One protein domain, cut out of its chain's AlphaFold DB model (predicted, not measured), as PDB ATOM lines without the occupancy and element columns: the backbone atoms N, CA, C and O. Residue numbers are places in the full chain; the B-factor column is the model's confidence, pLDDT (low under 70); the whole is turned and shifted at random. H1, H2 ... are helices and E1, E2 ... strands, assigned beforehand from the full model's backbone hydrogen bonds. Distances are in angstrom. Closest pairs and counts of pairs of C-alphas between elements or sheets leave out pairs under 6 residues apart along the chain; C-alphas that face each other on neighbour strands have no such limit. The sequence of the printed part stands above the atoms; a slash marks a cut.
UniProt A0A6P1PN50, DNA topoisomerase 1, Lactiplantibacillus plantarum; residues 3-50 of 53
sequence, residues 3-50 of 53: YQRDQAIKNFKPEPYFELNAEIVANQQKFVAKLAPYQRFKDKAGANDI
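Overview. This is residues 3 to 50 of the 53 residues of the protein "DNA topoisomerase 1" of Lactiplantibacillus plantarum (UniProt A0A6P1PN50). A two-stranded antiparallel hairpin, E1 and E2, forms one end of a long, open shape, and the short helix H1 sticks out at the other end on an extended stretch of chain. A second short helix, H2, lies off to one side between these ends, after the chain has folded back from the hairpin. The printed part has 48 residues with two named helices and two named strands in the order H1, E1, E2, H2, and its class is mixed, helices and strands. The whole is extended, with a radius of gyration of the C-alphas of 16.4 A, and spans 51 by 25 by 16 A, only just elongated.

Arrangement. Begin at the hairpin of E1, residues 21 to 26, and E2, residues 29 to 34, antiparallel neighbours at 152 degrees between their directions. Look across it for N 24 and O 31, 2.8 A apart, and N 33 and O 22, 2.8 A apart, both within hydrogen-bond range. Beyond it, residues 18 to 19 and 40 to 41 form a short antiparallel pairing. H2, residues 44 to 50, is apart from E1. H1, residues 3 to 10, is apart from E2 and from H2. In H1 every O i to N i+4 pair is within hydrogen-bond range; in H2, 2 of 3 are.

Along the chain. Find C-alpha 21 at (8.780, 12.901, -45.366); from there E1 runs 15.9 A to Ala 26, and E2 runs 16.5 A from Gln 29 to Lys 34. H1 begins at C-alpha 3, (1.012, 44.209, -27.909), and measures 10.4 A; H2 measures 10.9 A and ends at C-alpha 50, (16.469, 7.695, -37.238).

Size, cuts and confidence. The C-alphas farthest apart are those of Tyr 3 and Asn 27, 50.8 A. Residues 3 to 14 and 25 to 30 stand free. The printed part has no cut, and no link is long. Mean pLDDT of the printed part is 92.2; residue 50 is under 70.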
ATOM      1  N   TYR A   3      -0.362  43.728 -28.108       93.94
ATOM      2  CA  TYR A   3       1.012  44.209 -27.909       93.94
ATOM      3  C   TYR A   3       2.053  43.100 -27.661       93.94
ATOM      4  O   TYR A   3       3.126  43.123 -28.251       93.94
ATOM      5  N   GLN A   4       1.746  42.102 -26.825       95.12
ATOM      6  CA  GLN A   4       2.673  40.990 -26.556       95.12
ATOM      7  C   GLN A   4       2.931  40.139 -27.803       95.12
ATOM      8  O   GLN A   4       4.062  39.722 -28.041       95.12
ATOM      9  N   ARG A   5       1.894  39.915 -28.623       95.81
ATOM     10  CA  ARG A   5       2.027  39.220 -29.904       95.81
ATOM     11  C   ARG A   5       2.893  40.033 -30.863       95.81
ATOM     12  O   ARG A   5       3.785  39.463 -31.476       95.81
ATOM     13  N   ASP A   6       2.683  41.344 -30.940       96.62
ATOM     14  CA  ASP A   6       3.478  42.225 -31.800       96.62
ATOM     15  C   ASP A   6       4.951  42.258 -31.376       96.62
ATOM     16  O   ASP A   6       5.834  42.214 -32.227       96.62
ATOM     17  N   GLN A   7       5.235  42.282 -30.069       96.44
ATOM     18  CA  GLN A   7       6.602  42.173 -29.546       96.44
ATOM     19  C   GLN A   7       7.224  40.807 -29.862       96.44
ATOM     20  O   GLN A   7       8.370  40.745 -30.301       96.44
ATOM     21  N   ALA A   8       6.472  39.715 -29.699       96.00
ATOM     22  CA  ALA A   8       6.945  38.373 -30.036       96.00
ATOM     23  C   ALA A   8       7.256  38.228 -31.534       96.00
ATOM     24  O   ALA A   8       8.278  37.650 -31.882       96.00
ATOM     25  N   ILE A   9       6.420  38.796 -32.412       95.25
ATOM     26  CA  ILE A   9       6.651  38.798 -33.863       95.25
ATOM     27  C   ILE A   9       7.878  39.649 -34.216       95.25
ATOM     28  O   ILE A   9       8.729  39.182 -34.965       95.25
ATOM     29  N   LYS A  10       8.010  40.862 -33.656       96.75
ATOM     30  CA  LYS A  10       9.174  41.740 -33.895       96.75
ATOM     31  C   LYS A  10      10.497  41.088 -33.497       96.75
ATOM     32  O   LYS A  10      11.500  41.297 -34.169       96.75
ATOM     33  N   ASN A  11      10.490  40.310 -32.415       96.94
ATOM     34  CA  ASN A  11      11.684  39.666 -31.875       96.94
ATOM     35  C   ASN A  11      11.892  38.231 -32.396       96.94
ATOM     36  O   ASN A  11      12.871  37.585 -32.019       96.94
ATOM     37  N   PHE A  12      10.992  37.717 -33.243       96.88
ATOM     38  CA  PHE A  12      11.086  36.366 -33.783       96.88
ATOM     39  C   PHE A  12      12.236  36.264 -34.788       96.88
ATOM     40  O   PHE A  12      12.298  37.006 -35.767       96.88
ATOM     41  N   LYS A  13      13.131  35.301 -34.562       96.56
ATOM     42  CA  LYS A  13      14.203  34.948 -35.494       96.56
ATOM     43  C   LYS A  13      13.877  33.572 -36.076       96.56
ATOM     44  O   LYS A  13      13.921  32.603 -35.323       96.56
ATOM     45  N   PRO A  14      13.495  33.467 -37.362       94.75
ATOM     46  CA  PRO A  14      13.201  32.173 -37.958       94.75
ATOM     47  C   PRO A  14      14.465  31.314 -37.986       94.75
ATOM     48  O   PRO A  14      15.524  31.772 -38.414       94.75
ATOM     49  N   GLU A  15      14.331  30.062 -37.565       93.81
ATOM     50  CA  GLU A  15      15.394  29.063 -37.653       93.81
ATOM     51  C   GLU A  15      15.020  28.014 -38.709       93.81
ATOM     52  O   GLU A  15      13.869  27.557 -38.732       93.81
ATOM     53  N   PRO A  16      15.952  27.633 -39.603       94.81
ATOM     54  CA  PRO A  16      15.707  26.559 -40.552       94.81
ATOM     55  C   PRO A  16      15.561  25.227 -39.813       94.81
ATOM     56  O   PRO A  16      16.191  24.990 -38.783       94.81
ATOM     57  N   TYR A  17      14.740  24.343 -40.366       94.56
ATOM     58  CA  TYR A  17      14.573  22.988 -39.865       94.56
ATOM     59  C   TYR A  17      14.334  22.023 -41.024       94.56
ATOM     60  O   TYR A  17      13.942  22.422 -42.122       94.56
ATOM     61  N   PHE A  18      14.541  20.741 -40.753       93.00
ATOM     62  CA  PHE A  18      14.279  19.643 -41.672       93.00
ATOM     63  C   PHE A  18      13.126  18.783 -41.145       93.00
ATOM     64  O   PHE A  18      12.952  18.630 -39.935       93.00
ATOM     65  N   GLU A  19      12.340  18.219 -42.058       93.06
ATOM     66  CA  GLU A  19      11.301  17.228 -41.765       93.06
ATOM     67  C   GLU A  19      11.599  15.950 -42.540       93.06
ATOM     68  O   GLU A  19      12.043  16.008 -43.689       93.06
ATOM     69  N   LEU A  20      11.314  14.805 -41.921       91.94
ATOM     70  CA  LEU A  20      11.344  13.524 -42.610       91.94
ATOM     71  C   LEU A  20       9.973  13.269 -43.243       91.94
ATOM     72  O   LEU A  20       8.967  13.120 -42.541       91.94
ATOM     73  N   ASN A  21       9.958  13.213 -44.570       92.50
ATOM     74  CA  ASN A  21       8.780  12.901 -45.366       92.50
ATOM     75  C   ASN A  21       9.057  11.659 -46.217       92.50
ATOM     76  O   ASN A  21      10.156  11.505 -46.747       92.50
ATOM     77  N   ALA A  22       8.054  10.798 -46.363       92.38
ATOM     78  CA  ALA A  22       8.112   9.623 -47.224       92.38
ATOM     79  C   ALA A  22       7.127   9.783 -48.384       92.38
ATOM     80  O   ALA A  22       5.942  10.040 -48.166       92.38
ATOM     81  N   GLU A  23       7.603   9.614 -49.615       96.06
ATOM     82  CA  GLU A  23       6.723   9.463 -50.770       96.06
ATOM     83  C   GLU A  23       6.209   8.025 -50.825       96.06
ATOM     84  O   GLU A  23       6.988   7.076 -50.882       96.06
ATOM     85  N   ILE A  24       4.889   7.860 -50.816       94.69
ATOM     86  CA  ILE A  24       4.235   6.558 -50.879       94.69
ATOM     87  C   ILE A  24       3.419   6.486 -52.163       94.69
ATOM     88  O   ILE A  24       2.679   7.411 -52.506       94.69
ATOM     89  N   VAL A  25       3.561   5.369 -52.877       96.38
ATOM     90  CA  VAL A  25       2.797   5.067 -54.089       96.38
ATOM     91  C   VAL A  25       1.867   3.895 -53.792       96.38
ATOM     92  O   VAL A  25       2.331   2.800 -53.486       96.38
ATOM     93  N   ALA A  26       0.558   4.109 -53.903       93.69
ATOM     94  CA  ALA A  26      -0.449   3.057 -53.782       93.69
ATOM     95  C   ALA A  26      -1.585   3.314 -54.773       93.69
ATOM     96  O   ALA A  26      -1.980   4.458 -54.972       93.69
ATOM     97  N   ASN A  27      -2.117   2.263 -55.405       92.69
ATOM     98  CA  ASN A  27      -3.241   2.365 -56.349       92.69
ATOM     99  C   ASN A  27      -3.049   3.451 -57.427       92.69
ATOM    100  O   ASN A  27      -3.973   4.199 -57.729       92.69
ATOM    101  N   GLN A  28      -1.832   3.564 -57.976       93.31
ATOM    102  CA  GLN A  28      -1.440   4.586 -58.967       93.31
ATOM    103  C   GLN A  28      -1.504   6.042 -58.465       93.31
ATOM    104  O   GLN A  28      -1.283   6.973 -59.236       93.31
ATOM    105  N   GLN A  29      -1.745   6.254 -57.173       95.38
ATOM    106  CA  GLN A  29      -1.728   7.558 -56.524       95.38
ATOM    107  C   GLN A  29      -0.448   7.723 -55.706       95.38
ATOM    108  O   GLN A  29       0.089   6.762 -55.153       95.38
ATOM    109  N   LYS A  30       0.042   8.962 -55.633       96.62
ATOM    110  CA  LYS A  30       1.190   9.342 -54.806       96.62
ATOM    111  C   LYS A  30       0.725  10.209 -53.650       96.62
ATOM    112  O   LYS A  30      -0.064  11.129 -53.852       96.62
ATOM    113  N   PHE A  31       1.246   9.945 -52.462       94.88
ATOM    114  CA  PHE A  31       1.014  10.762 -51.279       94.88
ATOM    115  C   PHE A  31       2.301  10.934 -50.479       94.88
ATOM    116  O   PHE A  31       3.208  10.111 -50.552       94.88
ATOM    117  N   VAL A  32       2.377  12.031 -49.726       95.62
ATOM    118  CA  VAL A  32       3.514  12.338 -48.856       95.62
ATOM    119  C   VAL A  32       3.092  12.083 -47.417       95.62
ATOM    120  O   VAL A  32       2.212  12.770 -46.894       95.62
ATOM    121  N   ALA A  33       3.702  11.089 -46.781       93.38
ATOM    122  CA  ALA A  33       3.517  10.811 -45.367       93.38
ATOM    123  C   ALA A  33       4.548  11.565 -44.528       93.38
ATOM    124  O   ALA A  33       5.717  11.671 -44.898       93.38
ATOM    125  N   LYS A  34       4.098  12.057 -43.373       94.00
ATOM    126  CA  LYS A  34       4.951  12.671 -42.356       94.00
ATOM    127  C   LYS A  34       5.355  11.630 -41.322       94.00
ATOM    128  O   LYS A  34       4.558  10.748 -41.002       94.00
ATOM    129  N   LEU A  35       6.555  11.775 -40.767       92.56
ATOM    130  CA  LEU A  35       7.001  10.966 -39.634       92.56
ATOM    131  C   LEU A  35       6.031  11.087 -38.444       92.56
ATOM    132  O   LEU A  35       5.588  12.189 -38.105       92.56
ATOM    133  N   ALA A  36       5.724   9.949 -37.819       91.81
ATOM    134  CA  ALA A  36       4.928   9.847 -36.602       91.81
ATOM    135  C   ALA A  36       5.771   9.181 -35.488       91.81
ATOM    136  O   ALA A  36       6.243   8.066 -35.706       91.81
ATOM    137  N   PRO A  37       5.952   9.815 -34.310       91.56
ATOM    138  CA  PRO A  37       5.467  11.150 -33.953       91.56
ATOM    139  C   PRO A  37       6.112  12.255 -34.805       91.56
ATOM    140  O   PRO A  37       7.210  12.093 -35.330       91.56
ATOM    141  N   TYR A  38       5.411  13.385 -34.949       93.44
ATOM    142  CA  TYR A  38       5.924  14.516 -35.721       93.44
ATOM    143  C   TYR A  38       7.197  15.068 -35.083       93.44
ATOM    144  O   TYR A  38       7.202  15.443 -33.909       93.44
ATOM    145  N   GLN A  39       8.257  15.161 -35.882       92.69
ATOM    146  CA  GLN A  39       9.563  15.612 -35.430       92.69
ATOM    147  C   GLN A  39      10.207  16.537 -36.460       92.69
ATOM    148  O   GLN A  39      10.127  16.314 -37.668       92.69
ATOM    149  N   ARG A  40      10.859  17.585 -35.949       94.19
ATOM    150  CA  ARG A  40      11.712  18.498 -36.712       94.19
ATOM    151  C   ARG A  40      13.163  18.263 -36.329       94.19
ATOM    152  O   ARG A  40      13.462  18.039 -35.157       94.19
ATOM    153  N   PHE A  41      14.051  18.393 -37.300       93.50
ATOM    154  CA  PHE A  41      15.488  18.235 -37.118       93.50
ATOM    155  C   PHE A  41      16.192  19.564 -37.370       93.50
ATOM    156  O   PHE A  41      15.804  20.320 -38.261       93.50
ATOM    157  N   LYS A  42      17.219  19.865 -36.571       92.50
ATOM    158  CA  LYS A  42      18.022  21.091 -36.722       92.50
ATOM    159  C   LYS A  42      18.962  21.015 -37.926       92.50
ATOM    160  O   LYS A  42      19.231  22.025 -38.566       92.50
ATOM    161  N   ASP A  43      19.428  19.815 -38.248       90.81
ATOM    162  CA  ASP A  43      20.329  19.535 -39.356       90.81
ATOM    163  C   ASP A  43      19.965  18.208 -40.039       90.81
ATOM    164  O   ASP A  43      19.077  17.473 -39.603       90.81
ATOM    165  N   LYS A  44      20.643  17.922 -41.155       86.19
ATOM    166  CA  LYS A  44      20.426  16.693 -41.928       86.19
ATOM    167  C   LYS A  44      20.970  15.441 -41.239       86.19
ATOM    168  O   LYS A  44      20.492  14.359 -41.551       86.19
ATOM    169  N   ALA A  45      21.958  15.569 -40.349       85.56
ATOM    170  CA  ALA A  45      22.542  14.417 -39.667       85.56
ATOM    171  C   ALA A  45      21.506  13.796 -38.725       85.56
ATOM    172  O   ALA A  45      21.169  12.626 -38.878       85.56
ATOM    173  N   GLY A  46      20.858  14.622 -37.896       83.12
ATOM    174  CA  GLY A  46      19.792  14.152 -37.009       83.12
ATOM    175  C   GLY A  46      18.589  13.549 -37.747       83.12
ATOM    176  O   GLY A  46      17.921  12.675 -37.206       83.12
ATOM    177  N   ALA A  47      18.318  13.977 -38.986       80.62
ATOM    178  CA  ALA A  47      17.274  13.381 -39.823       80.62
ATOM    179  C   ALA A  47      17.664  12.004 -40.402       80.62
ATOM    180  O   ALA A  47      16.783  11.211 -40.724       80.62
ATOM    181  N   ASN A  48      18.961  11.710 -40.533       80.12
ATOM    182  CA  ASN A  48      19.467  10.442 -41.063       80.12
ATOM    183  C   ASN A  48      19.677   9.380 -39.967       80.12
ATOM    184  O   ASN A  48      19.622   8.187 -40.259       80.12
ATOM    185  N   ASP A  49      19.865   9.796 -38.711       77.44
ATOM    186  CA  ASP A  49      20.148   8.899 -37.576       77.44
ATOM    187  C   ASP A  49      18.936   8.060 -37.119       77.44
ATOM    188  O   ASP A  49      19.085   7.085 -36.384       77.44
ATOM    189  N   ILE A  50      17.728   8.383 -37.593       66.19
ATOM    190  CA  ILE A  50      16.469   7.695 -37.238       66.19
ATOM    191  C   ILE A  50      16.448   6.227 -37.727       66.19
ATOM    192  O   ILE A  50      15.572   5.459 -37.341       66.19
TER     193      ILE A  50